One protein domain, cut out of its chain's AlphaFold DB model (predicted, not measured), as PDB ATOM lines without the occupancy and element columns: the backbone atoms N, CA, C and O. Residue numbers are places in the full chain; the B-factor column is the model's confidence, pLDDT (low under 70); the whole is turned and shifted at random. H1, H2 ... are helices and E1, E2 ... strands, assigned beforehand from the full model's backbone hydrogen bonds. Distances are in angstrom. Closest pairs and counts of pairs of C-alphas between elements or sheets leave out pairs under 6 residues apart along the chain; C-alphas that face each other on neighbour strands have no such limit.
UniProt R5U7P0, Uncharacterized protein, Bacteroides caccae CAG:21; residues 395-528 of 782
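AT A GLANCE: This is residues 395 to 528 of the 782 residues of an uncharacterized protein of Bacteroides caccae CAG:21 (UniProt R5U7P0). Two strongly twisted sheets, E1 E9 E8 E3 and E2 E7 E6, lie face to face with their strands crossed as a small, flattened sandwich, and they draw together where E1 comes beside E2 and where E3 comes beside E6. The short hairpin E4 and E5 extends beyond one end, while H1 and the long stretch 465 to 482 lie at the other. The printed part has 134 residues, with nine named strands and one named helix in the order E1 E2 H1 E3 E4 E5 E6 E7 E8 E9. The class is mostly strand; the four-stranded sheet is mixed, and the sheets E2 E7 E6 and E4 E5 are antiparallel. The whole is compact, with a radius of gyration of the C-alphas of 16.1 A, and flat in outline, spanning 49 by 40 by 21 A.

HOW THE PARTS SIT: In the largest sheet, E9, residues 519 to 528, and E8, residues 499 to 507, are the inner strands and form an antiparallel hairpin, with N 502 and O 525 within hydrogen-bond range at 2.9 A. E3, residues 432 to 438, is an edge strand antiparallel to E8, with N 435 and O 503 at 3.0 A. E1, residues 401 to 405, is the other edge strand and runs parallel to E9 at 40 degrees, with N 403 and O 528 at 2.9 A. In the second sheet E7, residues 483 to 490, is the inner strand. E2, residues 411 to 418, is antiparallel to it at 145 degrees, with N 414 and O 486 at 2.8 A. E6, residues 457 to 464, forms a hairpin with E7, with N 460 and O 487 at 2.9 A. E6 bends by 53 degrees at residue 461. Between the two sheets, the closest C-alphas of E1 and E2 are those of Met 401 and Ser 414, 5.7 A apart. Those of E3 and E6 are Ile 432 and Leu 461, 6.6 A apart. E6 and E8 are near each other, with 9 pairs of C-alphas within 10 A. Residues 397 to 398 pair antiparallel with residues 416 to 418 of E2. H1, residues 421 to 427, stands up from the sheet E2 E7 E6 at 52 degrees, with a height over the sheet of 9.0 A. It only grazes the four-stranded sheet, and each of its O i to N i+4 pairs is within hydrogen-bond range. E4, residues 443 to 445, and E5, residues 448 to 451, form an antiparallel hairpin, with N 448 and O 445 at 2.9 A. E3 and E4 meet only through their link, and E5 and E6 are apart.

IN THESE COORDINATES: E1 begins at C-alpha 401, (15.151, 2.986, 38.730), and is 13.0 A long. E2 is 21.7 A long, H1 10.2 A and E3 19.8 A. E4 and E5 measure 6.6 A and 7.0 A; Gly 447, between them, has its C-alpha at (-8.426, -0.718, 28.227). E6 is 20.9 A, E7 22.2 A and E8 25.6 A long. E9, the longest strand with 10 residues, is 25.8 A long and ends at C-alpha 528, (9.279, 2.534, 37.005).

THE WHOLE: The two C-alphas farthest apart are those of Gly 447 and Ala 479, at 50.7 A. The printed part has no cut. The links E6 to E7, with 18 residues, and E8 to E9, with 11 residues, are long. The mean pLDDT of the printed part is 91.1, and no printed residue is under 70.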
ATOM      1  N   LYS A 395      23.950 -12.600  46.371       93.25
ATOM      2  CA  LYS A 395      22.937 -11.576  46.124       93.25
ATOM      3  C   LYS A 395      23.611 -10.234  45.824       93.25
ATOM      4  O   LYS A 395      24.316  -9.699  46.676       93.25
ATOM      5  N   ALA A 396      23.367  -9.674  44.641       94.81
ATOM      6  CA  ALA A 396      23.715  -8.283  44.339       94.81
ATOM      7  C   ALA A 396      22.666  -7.308  44.903       94.81
ATOM      8  O   ALA A 396      21.534  -7.681  45.225       94.81
ATOM      9  N   GLU A 397      23.019  -6.028  44.965       96.44
ATOM     10  CA  GLU A 397      22.115  -4.951  45.352       96.44
ATOM     11  C   GLU A 397      22.201  -3.816  44.329       96.44
ATOM     12  O   GLU A 397      23.262  -3.231  44.108       96.44
ATOM     13  N   ILE A 398      21.066  -3.523  43.697       97.38
ATOM     14  CA  ILE A 398      20.890  -2.453  42.715       97.38
ATOM     15  C   ILE A 398      19.703  -1.617  43.185       97.38
ATOM     16  O   ILE A 398      18.685  -2.173  43.598       97.38
ATOM     17  N   LYS A 399      19.829  -0.290  43.141       97.69
ATOM     18  CA  LYS A 399      18.720   0.598  43.510       97.69
ATOM     19  C   LYS A 399      17.590   0.527  42.480       97.69
ATOM     20  O   LYS A 399      17.814   0.262  41.300       97.69
ATOM     21  N   ASP A 400      16.369   0.818  42.911       97.31
ATOM     22  CA  ASP A 400      15.256   0.966  41.977       97.31
ATOM     23  C   ASP A 400      15.499   2.147  41.025       97.31
ATOM     24  O   ASP A 400      16.135   3.145  41.374       97.31
ATOM     25  N   MET A 401      14.991   2.017  39.804       96.06
ATOM     26  CA  MET A 401      15.151   2.986  38.730       96.06
ATOM     27  C   MET A 401      13.807   3.631  38.398       96.06
ATOM     28  O   MET A 401      12.761   2.980  38.406       96.06
ATOM     29  N   THR A 402      13.827   4.914  38.051       95.62
ATOM     30  CA  THR A 402      12.674   5.604  37.468       95.62
ATOM     31  C   THR A 402      13.114   6.325  36.208       95.62
ATOM     32  O   THR A 402      14.112   7.047  36.219       95.62
ATOM     33  N   TRP A 403      12.365   6.128  35.132       95.06
ATOM     34  CA  TRP A 403      12.502   6.882  33.898       95.06
ATOM     35  C   TRP A 403      11.216   7.659  33.648       95.06
ATOM     36  O   TRP A 403      10.131   7.091  33.726       95.06
ATOM     37  N   VAL A 404      11.348   8.958  33.385       92.25
ATOM     38  CA  VAL A 404      10.217   9.816  33.027       92.25
ATOM     39  C   VAL A 404      10.096   9.826  31.513       92.25
ATOM     40  O   VAL A 404      11.063  10.144  30.823       92.25
ATOM     41  N   VAL A 405       8.910   9.509  31.002       90.69
ATOM     42  CA  VAL A 405       8.642   9.519  29.562       90.69
ATOM     43  C   VAL A 405       8.562  10.976  29.093       90.69
ATOM     44  O   VAL A 405       7.551  11.639  29.309       90.69
ATOM     45  N   ASP A 406       9.637  11.491  28.494       81.44
ATOM     46  CA  ASP A 406       9.697  12.859  27.944       81.44
ATOM     47  C   ASP A 406      10.039  12.920  26.444       81.44
ATOM     48  O   ASP A 406       9.836  13.949  25.806       81.44
ATOM     49  N   GLY A 407      10.506  11.815  25.852       71.38
ATOM     50  CA  GLY A 407      10.855  11.730  24.431       71.38
ATOM     51  C   GLY A 407      12.202  12.347  24.041       71.38
ATOM     52  O   GLY A 407      12.594  12.224  22.882       71.38
ATOM     53  N   GLU A 408      12.929  12.964  24.975       81.88
ATOM     54  CA  GLU A 408      14.254  13.544  24.728       81.88
ATOM     55  C   GLU A 408      15.360  12.645  25.277       81.88
ATOM     56  O   GLU A 408      16.296  12.282  24.557       81.88
ATOM     57  N   LYS A 409      15.254  12.250  26.552       88.38
ATOM     58  CA  LYS A 409      16.248  11.402  27.207       88.38
ATOM     59  C   LYS A 409      15.715   9.986  27.327       88.38
ATOM     60  O   LYS A 409      14.960   9.668  28.233       88.38
ATOM     61  N   VAL A 410      16.190   9.102  26.458       93.00
ATOM     62  CA  VAL A 410      15.777   7.688  26.412       93.00
ATOM     63  C   VAL A 410      16.621   6.761  27.294       93.00
ATOM     64  O   VAL A 410      16.587   5.546  27.122       93.00
ATOM     65  N   THR A 411      17.410   7.308  28.221       94.19
ATOM     66  CA  THR A 411      18.266   6.514  29.113       94.19
ATOM     67  C   THR A 411      18.114   6.903  30.579       94.19
ATOM     68  O   THR A 411      17.916   8.072  30.924       94.19
ATOM     69  N   ALA A 412      18.261   5.918  31.463       95.56
ATOM     70  CA  ALA A 412      18.351   6.117  32.906       95.56
ATOM     71  C   ALA A 412      19.413   5.188  33.498       95.56
ATOM     72  O   ALA A 412      19.659   4.102  32.979       95.56
ATOM     73  N   THR A 413      20.052   5.609  34.586       95.94
ATOM     74  CA  THR A 413      21.074   4.814  35.271       95.94
ATOM     75  C   THR A 413      20.624   4.471  36.681       95.94
ATOM     76  O   THR A 413      19.949   5.258  37.344       95.94
ATOM     77  N   SER A 414      20.998   3.280  37.140       97.12
ATOM     78  CA  SER A 414      20.814   2.842  38.516       97.12
ATOM     79  C   SER A 414      22.142   2.440  39.140       97.12
ATOM     80  O   SER A 414      23.021   1.857  38.501       97.12
ATOM     81  N   GLU A 415      22.287   2.784  40.412       95.94
ATOM     82  CA  GLU A 415      23.468   2.503  41.206       95.94
ATOM     83  C   GLU A 415      23.515   1.038  41.642       95.94
ATOM     84  O   GLU A 415      22.547   0.504  42.187       95.94
ATOM     85  N   ILE A 416      24.685   0.429  41.460       96.75
ATOM     86  CA  ILE A 416      25.036  -0.862  42.043       96.75
ATOM     87  C   ILE A 416      25.641  -0.584  43.422       96.75
ATOM     88  O   ILE A 416      26.675   0.076  43.527       96.75
ATOM     89  N   VAL A 417      24.981  -1.059  44.475       96.00
ATOM     90  CA  VAL A 417      25.462  -0.972  45.862       96.00
ATOM     91  C   VAL A 417      26.440  -2.115  46.152       96.00
ATOM     92  O   VAL A 417      27.454  -1.913  46.818       96.00
ATOM     93  N   GLY A 418      26.173  -3.299  45.593       92.44
ATOM     94  CA  GLY A 418      27.058  -4.459  45.635       92.44
ATOM     95  C   GLY A 418      26.810  -5.380  44.434       92.44
ATOM     96  O   GLY A 418      25.662  -5.480  43.993       92.44
ATOM     97  N   PRO A 419      27.828  -6.068  43.887       92.81
ATOM     98  CA  PRO A 419      29.220  -6.158  44.351       92.81
ATOM     99  C   PRO A 419      30.039  -4.865  44.189       92.81
ATOM    100  O   PRO A 419      29.648  -3.950  43.469       92.81
ATOM    101  N   SER A 420      31.187  -4.785  44.877       93.56
ATOM    102  CA  SER A 420      32.069  -3.612  44.818       93.56
ATOM    103  C   SER A 420      32.714  -3.437  43.439       93.56
ATOM    104  O   SER A 420      32.829  -4.379  42.653       93.56
ATOM    105  N   VAL A 421      33.198  -2.224  43.160       92.19
ATOM    106  CA  VAL A 421      33.865  -1.888  41.892       92.19
ATOM    107  C   VAL A 421      35.038  -2.829  41.606       92.19
ATOM    108  O   VAL A 421      35.141  -3.340  40.494       92.19
ATOM    109  N   ASP A 422      35.878  -3.116  42.601       91.81
ATOM    110  CA  ASP A 422      37.038  -4.000  42.430       91.81
ATOM    111  C   ASP A 422      36.629  -5.442  42.107       91.81
ATOM    112  O   ASP A 422      37.249  -6.087  41.260       91.81
ATOM    113  N   VAL A 423      35.544  -5.935  42.716       91.12
ATOM    114  CA  VAL A 423      35.000  -7.267  42.421       91.12
ATOM    115  C   VAL A 423      34.484  -7.339  40.986       91.12
ATOM    116  O   VAL A 423      34.766  -8.320  40.293       91.12
ATOM    117  N   ILE A 424      33.772  -6.306  40.523       91.25
ATOM    118  CA  ILE A 424      33.270  -6.229  39.143       91.25
ATOM    119  C   ILE A 424      34.438  -6.190  38.151       91.25
ATOM    120  O   ILE A 424      34.448  -6.976  37.206       91.25
ATOM    121  N   LYS A 425      35.459  -5.352  38.391       89.69
ATOM    122  CA  LYS A 425      36.653  -5.266  37.529       89.69
ATOM    123  C   LYS A 425      37.380  -6.599  37.399       89.69
ATOM    124  O   LYS A 425      37.821  -6.948  36.308       89.69
ATOM    125  N   ALA A 426      37.544  -7.309  38.512       87.88
ATOM    126  CA  ALA A 426      38.326  -8.536  38.544       87.88
ATOM    127  C   ALA A 426      37.583  -9.721  37.915       87.88
ATOM    128  O   ALA A 426      38.200 -10.519  37.214       87.88
ATOM    129  N   ASN A 427      36.273  -9.837  38.162       86.44
ATOM    130  CA  ASN A 427      35.554 -11.091  37.929       86.44
ATOM    131  C   ASN A 427      34.402 -10.990  36.920       86.44
ATOM    132  O   ASN A 427      33.903 -12.023  36.486       86.44
ATOM    133  N   ILE A 428      33.966  -9.783  36.538       79.94
ATOM    134  CA  ILE A 428      32.749  -9.560  35.738       79.94
ATOM    135  C   ILE A 428      33.084  -8.766  34.463       79.94
ATOM    136  O   ILE A 428      32.511  -7.720  34.162       79.94
ATOM    137  N   THR A 429      34.035  -9.269  33.674       70.69
ATOM    138  CA  THR A 429      34.388  -8.689  32.361       70.69
ATOM    139  C   THR A 429      33.567  -9.273  31.208       70.69
ATOM    140  O   THR A 429      33.521  -8.689  30.128       70.69
ATOM    141  N   ALA A 430      32.852 -10.383  31.438       74.38
ATOM    142  CA  ALA A 430      31.923 -10.995  30.481       74.38
ATOM    143  C   ALA A 430      30.556 -10.276  30.396       74.38
ATOM    144  O   ALA A 430      29.701 -10.655  29.588       74.38
ATOM    145  N   GLY A 431      30.340  -9.241  31.215       86.12
ATOM    146  CA  GLY A 431      29.124  -8.428  31.236       86.12
ATOM    147  C   GLY A 431      27.995  -9.026  32.078       86.12
ATOM    148  O   GLY A 431      28.222  -9.726  33.065       86.12
ATOM    149  N   ILE A 432      26.756  -8.720  31.693       93.75
ATOM    150  CA  ILE A 432      25.543  -9.140  32.404       93.75
ATOM    151  C   ILE A 432      24.611  -9.934  31.483       93.75
ATOM    152  O   ILE A 432      24.626  -9.769  30.264       93.75
ATOM    153  N   ASN A 433      23.803 -10.808  32.074       93.75
ATOM    154  CA  ASN A 433      22.559 -11.302  31.490       93.75
ATOM    155  C   ASN A 433      21.398 -10.585  32.168       93.75
ATOM    156  O   ASN A 433      21.450 -10.345  33.375       93.75
ATOM    157  N   THR A 434      20.359 -10.266  31.403       94.38
ATOM    158  CA  THR A 434      19.188  -9.574  31.942       94.38
ATOM    159  C   THR A 434      17.902 -10.194  31.438       94.38
ATOM    160  O   THR A 434      17.831 -10.644  30.296       94.38
ATOM    161  N   GLU A 435      16.907 -10.221  32.313       93.81
ATOM    162  CA  GLU A 435      15.541 -10.648  32.030       93.81
ATOM    163  C   GLU A 435      14.615  -9.564  32.588       93.81
ATOM    164  O   GLU A 435      14.854  -9.052  33.682       93.81
ATOM    165  N   ILE A 436      13.591  -9.173  31.833       93.00
ATOM    166  CA  ILE A 436      12.655  -8.116  32.228       93.00
ATOM    167  C   ILE A 436      11.241  -8.657  32.074       93.00
ATOM    168  O   ILE A 436      10.928  -9.320  31.087       93.00
ATOM    169  N   ALA A 437      10.402  -8.362  33.057       92.81
ATOM    170  CA  ALA A 437       8.981  -8.660  33.038       92.81
ATOM    171  C   ALA A 437       8.202  -7.528  33.714       92.81
ATOM    172  O   ALA A 437       8.767  -6.720  34.452       92.81
ATOM    173  N   TYR A 438       6.891  -7.484  33.511       91.31
ATOM    174  CA  TYR A 438       6.018  -6.629  34.311       91.31
ATOM    175  C   TYR A 438       5.991  -7.106  35.766       91.31
ATOM    176  O   TYR A 438       5.957  -8.310  36.025       91.31
ATOM    177  N   THR A 439       5.992  -6.172  36.722       87.00
ATOM    178  CA  THR A 439       6.091  -6.520  38.152       87.00
ATOM    179  C   THR A 439       4.937  -7.397  38.635       87.00
ATOM    180  O   THR A 439       5.172  -8.334  39.393       87.00
ATOM    181  N   ASP A 440       3.724  -7.145  38.145       80.19
ATOM    182  CA  ASP A 440       2.513  -7.882  38.528       80.19
ATOM    183  C   ASP A 440       2.046  -8.866  37.434       80.19
ATOM    184  O   ASP A 440       0.928  -9.383  37.464       80.19
ATOM    185  N   GLY A 441       2.907  -9.153  36.449       79.56
ATOM    186  CA  GLY A 441       2.573 -10.013  35.316       79.56
ATOM    187  C   GLY A 441       1.600  -9.339  34.347       79.56
ATOM    188  O   GLY A 441       2.006  -8.507  33.550       79.56
ATOM    189  N   LYS A 442       0.322  -9.720  34.368       79.56
ATOM    190  CA  LYS A 442      -0.681  -9.210  33.416       79.56
ATOM    191  C   LYS A 442      -1.009  -7.746  33.706       79.56
ATOM    192  O   LYS A 442      -1.438  -7.425  34.811       79.56
ATOM    193  N   VAL A 443      -0.863  -6.879  32.705       86.12
ATOM    194  CA  VAL A 443      -1.147  -5.438  32.821       86.12
ATOM    195  C   VAL A 443      -2.276  -5.006  31.883       86.12
ATOM    196  O   VAL A 443      -2.538  -5.658  30.870       86.12
ATOM    197  N   GLU A 444      -2.961  -3.917  32.244       88.25
ATOM    198  CA  GLU A 444      -3.993  -3.270  31.429       88.25
ATOM    199  C   GLU A 444      -3.549  -1.853  31.065       88.25
ATOM    200  O   GLU A 444      -3.233  -1.060  31.952       88.25
ATOM    201  N   ILE A 445      -3.530  -1.535  29.770       87.56
ATOM    202  CA  ILE A 445      -3.165  -0.207  29.257       87.56
ATOM    203  C   ILE A 445      -4.192   0.192  28.203       87.56
ATOM    204  O   ILE A 445      -4.566  -0.622  27.360       87.56
ATOM    205  N   ASN A 446      -4.702   1.426  28.280       87.06
ATOM    206  CA  ASN A 446      -5.730   1.943  27.364       87.06
ATOM    207  C   ASN A 446      -6.957   1.009  27.195       87.06
ATOM    208  O   ASN A 446      -7.585   0.971  26.139       87.06
ATOM    209  N   GLY A 447      -7.308   0.237  28.235       85.50
ATOM    210  CA  GLY A 447      -8.426  -0.718  28.227       85.50
ATOM    211  C   GLY A 447      -8.126  -2.086  27.596       85.50
ATOM    212  O   GLY A 447      -9.004  -2.954  27.584       85.50
ATOM    213  N   VAL A 448      -6.908  -2.311  27.090       86.62
ATOM    214  CA  VAL A 448      -6.441  -3.622  26.617       86.62
ATOM    215  C   VAL A 448      -5.878  -4.393  27.802       86.62
ATOM    216  O   VAL A 448      -4.919  -3.951  28.427       86.62
ATOM    217  N   LYS A 449      -6.491  -5.534  28.122       89.56
ATOM    218  CA  LYS A 449      -6.153  -6.367  29.284       89.56
ATOM    219  C   LYS A 449      -5.173  -7.475  28.930       89.56
ATOM    220  O   LYS A 449      -5.139  -7.929  27.791       89.56
ATOM    221  N   ASP A 450      -4.491  -7.975  29.956       87.62
ATOM    222  CA  ASP A 450      -3.627  -9.155  29.900       87.62
ATOM    223  C   ASP A 450      -2.480  -9.030  28.883       87.62
ATOM    224  O   ASP A 450      -2.128 -10.007  28.224       87.62
ATOM    225  N   LEU A 451      -1.893  -7.836  28.765       85.00
ATOM    226  CA  LEU A 451      -0.765  -7.603  27.868       85.00
ATOM    227  C   LEU A 451       0.454  -8.433  28.287       85.00
ATOM    228  O   LEU A 451       0.835  -8.463  29.463       85.00
ATOM    229  N   GLU A 452       1.076  -9.079  27.303       86.12
ATOM    230  CA  GLU A 452       2.362  -9.749  27.463       86.12
ATOM    231  C   GLU A 452       3.511  -8.754  27.273       86.12
ATOM    232  O   GLU A 452       3.414  -7.771  26.532       86.12
ATOM    233  N   TYR A 453       4.620  -9.011  27.964       86.75
ATOM    234  CA  TYR A 453       5.822  -8.204  27.809       86.75
ATOM    235  C   TYR A 453       6.425  -8.434  26.418       86.75
ATOM    236  O   TYR A 453       6.828  -9.550  26.100       86.75
ATOM    237  N   GLU A 454       6.532  -7.377  25.608       84.75
ATOM    238  CA  GLU A 454       7.137  -7.453  24.258       84.75
ATOM    239  C   GLU A 454       8.404  -6.590  24.108       84.75
ATOM    240  O   GLU A 454       8.785  -6.254  22.996       84.75
ATOM    241  N   GLY A 455       9.088  -6.237  25.202       88.69
ATOM    242  CA  GLY A 455      10.339  -5.469  25.131       88.69
ATOM    243  C   GLY A 455      10.178  -3.974  25.418       88.69
ATOM    244  O   GLY A 455       9.396  -3.581  26.280       88.69
ATOM    245  N   GLY A 456      10.993  -3.146  24.757       93.31
ATOM    246  CA  GLY A 456      11.063  -1.695  24.977       93.31
ATOM    247  C   GLY A 456      12.050  -1.223  26.055       93.31
ATOM    248  O   GLY A 456      12.254  -0.020  26.197       93.31
ATOM    249  N   ILE A 457      12.698  -2.132  26.793       96.81
ATOM    250  CA  ILE A 457      13.763  -1.808  27.758       96.81
ATOM    251  C   ILE A 457      14.966  -2.715  27.510       96.81
ATOM    252  O   ILE A 457      14.839  -3.938  27.450       96.81
ATOM    253  N   THR A 458      16.155  -2.122  27.411       96.19
ATOM    254  CA  THR A 458      17.426  -2.857  27.338       96.19
ATOM    255  C   THR A 458      18.363  -2.400  28.443       96.19
ATOM    256  O   THR A 458      18.464  -1.207  28.721       96.19
ATOM    257  N   LEU A 459      19.045  -3.347  29.087       97.19
ATOM    258  CA  LEU A 459      19.944  -3.083  30.207       97.19
ATOM    259  C   LEU A 459      21.383  -3.424  29.832       97.19
ATOM    260  O   LEU A 459      21.651  -4.471  29.238       97.19
ATOM    261  N   LYS A 460      22.322  -2.570  30.234       94.62
ATOM    262  CA  LYS A 460      23.757  -2.840  30.115       94.62
ATOM    263  C   LYS A 460      24.511  -2.387  31.364       94.62
ATOM    264  O   LYS A 460      24.118  -1.440  32.041       94.62
ATOM    265  N   LEU A 461      25.619  -3.065  31.642       94.88
ATOM    266  CA  LEU A 461      26.579  -2.650  32.661       94.88
ATOM    267  C   LEU A 461      27.471  -1.548  32.078       94.88
ATOM    268  O   LEU A 461      28.026  -1.730  30.994       94.88
ATOM    269  N   VAL A 462      27.613  -0.429  32.786       93.94
ATOM    270  CA  VAL A 462      28.437   0.710  32.353       93.94
ATOM    271  C   VAL A 462      29.431   1.073  33.447       93.94
ATOM    272  O   VAL A 462      29.049   1.271  34.601       93.94
ATOM    273  N   GLY A 463      30.708   1.170  33.074       94.00
ATOM    274  CA  GLY A 463      31.758   1.743  33.909       94.00
ATOM    275  C   GLY A 463      31.851   3.252  33.704       94.00
ATOM    276  O   GLY A 463      31.909   3.713  32.566       94.00
ATOM    277  N   LEU A 464      31.873   4.007  34.799       94.81
ATOM    278  CA  LEU A 464      32.010   5.461  34.813       94.81
ATOM    279  C   LEU A 464      33.385   5.859  35.349       94.81
ATOM    280  O   LEU A 464      33.872   5.258  36.313       94.81
ATOM    281  N   ASP A 465      33.995   6.872  34.745       94.62
ATOM    282  CA  ASP A 465      35.257   7.446  35.207       94.62
ATOM    283  C   ASP A 465      35.075   8.353  36.443       94.62
ATOM    284  O   ASP A 465      34.020   8.379  37.079       94.62
ATOM    285  N   LYS A 466      36.130   9.075  36.839       93.62
ATOM    286  CA  LYS A 466      36.107   9.994  37.994       93.62
ATOM    287  C   LYS A 466      35.199  11.219  37.807       93.62
ATOM    288  O   LYS A 466      34.836  11.847  38.798       93.62
ATOM    289  N   ASP A 467      34.898  11.578  36.562       93.88
ATOM    290  CA  ASP A 467      34.068  12.726  36.203       93.88
ATOM    291  C   ASP A 467      32.599  12.297  36.000       93.88
ATOM    292  O   ASP A 467      31.714  13.144  35.890       93.88
ATOM    293  N   GLY A 468      32.327  10.984  36.055       91.50
ATOM    294  CA  GLY A 468      31.001  10.392  35.901       91.50
ATOM    295  C   GLY A 468      30.655  10.044  34.454       91.50
ATOM    296  O   GLY A 468      29.502   9.711  34.182       91.50
ATOM    297  N   GLU A 469      31.627  10.100  33.544       92.81
ATOM    298  CA  GLU A 469      31.427   9.845  32.121       92.81
ATOM    299  C   GLU A 469      31.620   8.355  31.783       92.81
ATOM    300  O   GLU A 469      32.464   7.684  32.393       92.81
ATOM    301  N   PRO A 470      30.863   7.798  30.817       93.00
ATOM    302  CA  PRO A 470      31.021   6.409  30.399       93.00
ATOM    303  C   PRO A 470      32.403   6.121  29.803       93.00
ATOM    304  O   PRO A 470      32.827   6.746  28.828       93.00
ATOM    305  N   VAL A 471      33.075   5.092  30.320       91.25
ATOM    306  CA  VAL A 471      34.310   4.565  29.730       91.25
ATOM    307  C   VAL A 471      33.952   3.751  28.485       91.25
ATOM    308  O   VAL A 471      33.274   2.728  28.573       91.25
ATOM    309  N   ALA A 472      34.414   4.206  27.317       84.44
ATOM    310  CA  ALA A 472      33.994   3.680  26.014       84.44
ATOM    311  C   ALA A 472      34.295   2.183  25.807       84.44
ATOM    312  O   ALA A 472      33.528   1.486  25.144       84.44
ATOM    313  N   ASP A 473      35.396   1.689  26.374       84.19
ATOM    314  CA  ASP A 473      35.770   0.278  26.339       84.19
ATOM    315  C   ASP A 473      36.217  -0.175  27.731       84.19
ATOM    316  O   ASP A 473      37.315   0.136  28.196       84.19
ATOM    317  N   MET A 474      35.351  -0.939  28.400       82.88
ATOM    318  CA  MET A 474      35.617  -1.454  29.742       82.88
ATOM    319  C   MET A 474      36.760  -2.478  29.780       82.88
ATOM    320  O   MET A 474      37.253  -2.763  30.865       82.88
ATOM    321  N   SER A 475      37.200  -3.027  28.642       77.56
ATOM    322  CA  SER A 475      38.316  -3.982  28.590       77.56
ATOM    323  C   SER A 475      39.684  -3.296  28.575       77.56
ATOM    324  O   SER A 475      40.627  -3.789  29.194       77.56
ATOM    325  N   THR A 476      39.794  -2.137  27.920       81.56
ATOM    326  CA  THR A 476      41.045  -1.370  27.809       81.56
ATOM    327  C   THR A 476      41.119  -0.200  28.794       81.56
ATOM    328  O   THR A 476      42.213   0.150  29.231       81.56
ATOM    329  N   GLY A 477      39.974   0.355  29.208       83.56
ATOM    330  CA  GLY A 477      39.852   1.471  30.155       83.56
ATOM    331  C   GLY A 477      39.482   1.072  31.589       83.56
ATOM    332  O   GLY A 477      39.100   1.928  32.382       83.56
ATOM    333  N   VAL A 478      39.578  -0.213  31.960       86.06
ATOM    334  CA  VAL A 478      39.154  -0.719  33.287       86.06
ATOM    335  C   VAL A 478      39.814   0.006  34.471       86.06
ATOM    336  O   VAL A 478      39.230   0.122  35.552       86.06
ATOM    337  N   ALA A 479      41.036   0.507  34.276       87.12
ATOM    338  CA  ALA A 479      41.787   1.238  35.293       87.12
ATOM    339  C   ALA A 479      41.135   2.586  35.641       87.12
ATOM    340  O   ALA A 479      41.137   2.966  36.811       87.12
ATOM    341  N   ASP A 480      40.527   3.249  34.657       90.75
ATOM    342  CA  ASP A 480      39.942   4.585  34.796       90.75
ATOM    343  C   ASP A 480      38.535   4.554  35.416       90.75
ATOM    344  O   ASP A 480      38.044   5.572  35.900       90.75
ATOM    345  N   ILE A 481      37.894   3.378  35.455       93.38
ATOM    346  CA  ILE A 481      36.560   3.194  36.039       93.38
ATOM    347  C   ILE A 481      36.619   3.401  37.556       93.38
ATOM    348  O   ILE A 481      37.334   2.694  38.264       93.38
ATOM    349  N   THR A 482      35.806   4.310  38.083       94.62
ATOM    350  CA  THR A 482      35.659   4.531  39.531       94.62
ATOM    351  C   THR A 482      34.323   4.034  40.077       94.62
ATOM    352  O   THR A 482      34.205   3.810  41.281       94.62
ATOM    353  N   LYS A 483      33.327   3.814  39.207       94.56
ATOM    354  CA  LYS A 483      31.980   3.358  39.572       94.56
ATOM    355  C   LYS A 483      31.365   2.502  38.465       94.56
ATOM    356  O   LYS A 483      31.616   2.752  37.293       94.56
ATOM    357  N   PHE A 484      30.517   1.541  38.831       94.69
ATOM    358  CA  PHE A 484      29.642   0.847  37.883       94.69
ATOM    359  C   PHE A 484      28.174   1.185  38.133       94.69
ATOM    360  O   PHE A 484      27.747   1.370  39.276       94.69
ATOM    361  N   VAL A 485      27.405   1.248  37.051       96.25
ATOM    362  CA  VAL A 485      25.953   1.442  37.058       96.25
ATOM    363  C   VAL A 485      25.292   0.477  36.079       96.25
ATOM    364  O   VAL A 485      25.927   0.001  35.136       96.25
ATOM    365  N   ILE A 486      24.004   0.216  36.284       97.12
ATOM    366  CA  ILE A 486      23.154  -0.357  35.241       97.12
ATOM    367  C   ILE A 486      22.518   0.793  34.474       97.12
ATOM    368  O   ILE A 486      21.796   1.595  35.059       97.12
ATOM    369  N   GLU A 487      22.782   0.881  33.176       96.19
ATOM    370  CA  GLU A 487      22.090   1.806  32.282       96.19
ATOM    371  C   GLU A 487      20.947   1.071  31.582       96.19
ATOM    372  O   GLU A 487      21.160   0.018  30.976       96.19
ATOM    373  N   ALA A 488      19.749   1.642  31.659       97.12
ATOM    374  CA  ALA A 488      18.604   1.256  30.860       97.12
ATOM    375  C   ALA A 488      18.461   2.189  29.658       97.12
ATOM    376  O   ALA A 488      18.570   3.407  29.809       97.12
ATOM    377  N   THR A 489      18.178   1.619  28.488       96.12
ATOM    378  CA  THR A 489      17.706   2.349  27.303       96.12
ATOM    379  C   THR A 489      16.253   1.968  27.053       96.12
ATOM    380  O   THR A 489      15.932   0.778  27.025       96.12
ATOM    381  N   PHE A 490      15.401   2.971  26.876       95.75
ATOM    382  CA  PHE A 490      13.964   2.835  26.665       95.75
ATOM    383  C   PHE A 490      13.647   3.127  25.201       95.75
ATOM    384  O   PHE A 490      14.114   4.131  24.672       95.75
ATOM    385  N   ASP A 491      12.862   2.275  24.548       94.25
ATOM    386  CA  ASP A 491      12.323   2.567  23.219       94.25
ATOM    387  C   ASP A 491      10.940   3.218  23.371       94.25
ATOM    388  O   ASP A 491       9.991   2.524  23.742       94.25
ATOM    389  N   PRO A 492      10.780   4.528  23.093       91.88
ATOM    390  CA  PRO A 492       9.493   5.205  23.234       91.88
ATOM    391  C   PRO A 492       8.371   4.604  22.382       91.88
ATOM    392  O   PRO A 492       7.205   4.826  22.702       91.88
ATOM    393  N   ALA A 493       8.694   3.861  21.318       89.94
ATOM    394  CA  ALA A 493       7.711   3.223  20.448       89.94
ATOM    395  C   ALA A 493       7.178   1.885  20.995       89.94
ATOM    396  O   ALA A 493       6.099   1.468  20.583       89.94
ATOM    397  N   GLU A 494       7.896   1.230  21.916       91.06
ATOM    398  CA  GLU A 494       7.564  -0.124  22.400       91.06
ATOM    399  C   GLU A 494       7.377  -0.218  23.924       91.06
ATOM    400  O   GLU A 494       6.708  -1.128  24.426       91.06
ATOM    401  N   VAL A 495       7.985   0.703  24.682       93.50
ATOM    402  CA  VAL A 495       7.987   0.686  26.149       93.50
ATOM    403  C   VAL A 495       6.584   0.889  26.716       93.50
ATOM    404  O   VAL A 495       5.820   1.729  26.248       93.50
ATOM    405  N   ALA A 496       6.258   0.145  27.770       93.19
ATOM    406  CA  ALA A 496       4.995   0.287  28.480       93.19
ATOM    407  C   ALA A 496       5.122   1.228  29.688       93.19
ATOM    408  O   ALA A 496       6.082   1.132  30.451       93.19
ATOM    409  N   ALA A 497       4.133   2.095  29.917       91.94
ATOM    410  CA  ALA A 497       4.087   3.001  31.075       91.94
ATOM    411  C   ALA A 497       3.610   2.302  32.364       91.94
ATOM    412  O   ALA A 497       2.631   2.706  32.991       91.94
ATOM    413  N   VAL A 498       4.283   1.213  32.744       91.88
ATOM    414  CA  VAL A 498       3.960   0.391  33.923       91.88
ATOM    415  C   VAL A 498       5.224   0.021  34.711       91.88
ATOM    416  O   VAL A 498       6.341   0.153  34.200       91.88
ATOM    417  N   PRO A 499       5.101  -0.444  35.966       93.06
ATOM    418  CA  PRO A 499       6.231  -0.990  36.711       93.06
ATOM    419  C   PRO A 499       6.754  -2.305  36.112       93.06
ATOM    420  O   PRO A 499       5.988  -3.222  35.803       93.06
ATOM    421  N   HIS A 500       8.076  -2.414  36.008       95.44
ATOM    422  CA  HIS A 500       8.785  -3.610  35.561       95.44
ATOM    423  C   HIS A 500       9.692  -4.147  36.665       95.44
ATOM    424  O   HIS A 500      10.255  -3.391  37.461       95.44
ATOM    425  N   THR A 501       9.889  -5.459  36.667       96.19
ATOM    426  CA  THR A 501      10.923  -6.142  37.440       96.19
ATOM    427  C   THR A 501      12.028  -6.571  36.485       96.19
ATOM    428  O   THR A 501      11.771  -7.278  35.511       96.19
ATOM    429  N   ALA A 502      13.256  -6.152  36.773       97.00
ATOM    430  CA  ALA A 502      14.441  -6.551  36.030       97.00
ATOM    431  C   ALA A 502      15.308  -7.482  36.877       97.00
ATOM    432  O   ALA A 502      15.718  -7.113  37.977       97.00
ATOM    433  N   THR A 503      15.618  -8.657  36.342       97.12
ATOM    434  CA  THR A 503      16.600  -9.594  36.892       97.12
ATOM    435  C   THR A 503      17.939  -9.363  36.206       97.12
ATOM    436  O   THR A 503      18.020  -9.379  34.976       97.12
ATOM    437  N   VAL A 504      18.999  -9.168  36.987       97.00
ATOM    438  CA  VAL A 504      20.368  -8.971  36.497       97.00
ATOM    439  C   VAL A 504      21.263 -10.065  37.057       97.00
ATOM    440  O   VAL A 504      21.371 -10.232  38.271       97.00
ATOM    441  N   LYS A 505      21.931 -10.781  36.152       96.06
ATOM    442  CA  LYS A 505      22.900 -11.841  36.443       96.06
ATOM    443  C   LYS A 505      24.282 -11.384  35.988       96.06
ATOM    444  O   LYS A 505      24.514 -11.190  34.794       96.06
ATOM    445  N   PHE A 506      25.198 -11.203  36.930       94.75
ATOM    446  CA  PHE A 506      26.576 -10.794  36.672       94.75
ATOM    447  C   PHE A 506      27.408 -12.011  36.272       94.75
ATOM    448  O   PHE A 506      27.594 -12.937  37.068       94.75
ATOM    449  N   LYS A 507      27.892 -12.019  35.027       93.00
ATOM    450  CA  LYS A 507      28.609 -13.165  34.465       93.00
ATOM    451  C   LYS A 507      30.026 -13.234  34.992       93.00
ATOM    452  O   LYS A 507      30.736 -12.229  34.996       93.00
ATOM    453  N   ASN A 508      30.457 -14.440  35.325       91.00
ATOM    454  CA  ASN A 508      31.862 -14.702  35.571       91.00
ATOM    455  C   ASN A 508      32.662 -14.560  34.270       91.00
ATOM    456  O   ASN A 508      32.289 -15.100  33.230       91.00
ATOM    457  N   ALA A 509      33.780 -13.843  34.333       86.19
ATOM    458  CA  ALA A 509      34.735 -13.708  33.242       86.19
ATOM    459  C   ALA A 509      35.394 -15.041  32.862       86.19
ATOM    460  O   ALA A 509      35.712 -15.278  31.697       86.19
ATOM    461  N   THR A 510      35.622 -15.898  33.855       87.31
ATOM    462  CA  THR A 510      36.367 -17.152  33.708       87.31
ATOM    463  C   THR A 510      35.633 -18.290  34.421       87.31
ATOM    464  O   THR A 510      36.117 -18.783  35.447       87.31
ATOM    465  N   PRO A 511      34.455 -18.705  33.919       88.25
ATOM    466  CA  PRO A 511      33.715 -19.806  34.512       88.25
ATOM    467  C   PRO A 511      34.501 -21.108  34.379       88.25
ATOM    468  O   PRO A 511      35.193 -21.358  33.387       88.25
ATOM    469  N   THR A 512      34.397 -21.951  35.399       88.44
ATOM    470  CA  THR A 512      35.021 -23.270  35.424       88.44
ATOM    471  C   THR A 512      33.934 -24.330  35.257       88.44
ATOM    472  O   THR A 512      33.066 -24.449  36.124       88.44
ATOM    473  N   PRO A 513      33.970 -25.133  34.177       86.88
ATOM    474  CA  PRO A 513      32.945 -26.136  33.921       86.88
ATOM    475  C   PRO A 513      32.736 -27.096  35.101       86.88
ATOM    476  O   PRO A 513      33.687 -27.703  35.602       86.88
ATOM    477  N   GLY A 514      31.476 -27.261  35.507       84.38
ATOM    478  CA  GLY A 514      31.065 -28.172  36.578       84.38
ATOM    479  C   GLY A 514      31.179 -27.616  38.001       84.38
ATOM    480  O   GLY A 514      30.999 -28.388  38.938       84.38
ATOM    481  N   LEU A 515      31.488 -26.322  38.168       89.75
ATOM    482  CA  LEU A 515      31.478 -25.628  39.465       89.75
ATOM    483  C   LEU A 515      30.312 -24.637  39.620       89.75
ATOM    484  O   LEU A 515      30.238 -23.962  40.640       89.75
ATOM    485  N   ASP A 516      29.431 -24.540  38.621       89.19
ATOM    486  CA  ASP A 516      28.232 -23.685  38.603       89.19
ATOM    487  C   ASP A 516      28.510 -22.191  38.890       89.19
ATOM    488  O   ASP A 516      27.648 -21.442  39.340       89.19
ATOM    489  N   ASN A 517      29.720 -21.727  38.563       90.00
ATOM    490  CA  ASN A 517      30.167 -20.347  38.759       90.00
ATOM    491  C   ASN A 517      30.038 -19.482  37.493       90.00
ATOM    492  O   ASN A 517      30.813 -18.547  37.320       90.00
ATOM    493  N   ASP A 518      29.088 -19.775  36.596       91.31
ATOM    494  CA  ASP A 518      28.798 -18.943  35.412       91.31
ATOM    495  C   ASP A 518      28.209 -17.576  35.790       91.31
ATOM    496  O   ASP A 518      28.426 -16.570  35.106       91.31
ATOM    497  N   VAL A 519      27.480 -17.536  36.908       92.31
ATOM    498  CA  VAL A 519      26.881 -16.336  37.492       92.31
ATOM    499  C   VAL A 519      27.431 -16.166  38.900       92.31
ATOM    500  O   VAL A 519      27.236 -17.025  39.754       92.31
ATOM    501  N   LEU A 520      28.118 -15.049  39.139       92.19
ATOM    502  CA  LEU A 520      28.694 -14.753  40.454       92.19
ATOM    503  C   LEU A 520      27.716 -14.007  41.349       92.19
ATOM    504  O   LEU A 520      27.673 -14.242  42.550       92.19
ATOM    505  N   TYR A 521      26.927 -13.115  40.750       94.12
ATOM    506  CA  TYR A 521      25.923 -12.356  41.474       94.12
ATOM    507  C   TYR A 521      24.609 -12.320  40.713       94.12
ATOM    508  O   TYR A 521      24.594 -12.186  39.489       94.12
ATOM    509  N   GLU A 522      23.507 -12.372  41.446       95.44
ATOM    510  CA  GLU A 522      22.160 -12.239  40.905       95.44
ATOM    511  C   GLU A 522      21.326 -11.307  41.781       95.44
ATOM    512  O   GLU A 522      21.443 -11.293  43.009       95.44
ATOM    513  N   THR A 523      20.491 -10.485  41.150       96.88
ATOM    514  CA  THR A 523      19.524  -9.658  41.869       96.88
ATOM    515  C   THR A 523      18.358  -9.248  40.986       96.88
ATOM    516  O   THR A 523      18.413  -9.357  39.761       96.88
ATOM    517  N   THR A 524      17.313  -8.739  41.628       96.75
ATOM    518  CA  THR A 524      16.146  -8.152  40.976       96.75
ATOM    519  C   THR A 524      15.923  -6.743  41.502       96.75
ATOM    520  O   THR A 524      15.991  -6.542  42.716       96.75
ATOM    521  N   PHE A 525      15.591  -5.794  40.633       97.25
ATOM    522  CA  PHE A 525      15.229  -4.426  41.021       97.25
ATOM    523  C   PHE A 525      14.042  -3.921  40.193       97.25
ATOM    524  O   PHE A 525      13.716  -4.494  39.147       97.25
ATOM    525  N   LYS A 526      13.364  -2.871  40.671       97.19
ATOM    526  CA  LYS A 526      12.208  -2.295  39.977       97.19
ATOM    527  C   LYS A 526      12.630  -1.193  39.017       97.19
ATOM    528  O   LYS A 526      13.453  -0.341  39.350       97.19
ATOM    529  N   ILE A 527      11.997  -1.169  37.851       97.56
ATOM    530  CA  ILE A 527      12.071  -0.072  36.887       97.56
ATOM    531  C   ILE A 527      10.671   0.522  36.764       97.56
ATOM    532  O   ILE A 527       9.734  -0.143  36.330       97.56
ATOM    533  N   THR A 528      10.526   1.781  37.157       95.75
ATOM    534  CA  THR A 528       9.279   2.534  37.005       95.75
ATOM    535  C   THR A 528       9.358   3.374  35.739       95.75
ATOM    536  O   THR A 528      10.237   4.229  35.627       95.75
TER     537      THR A 528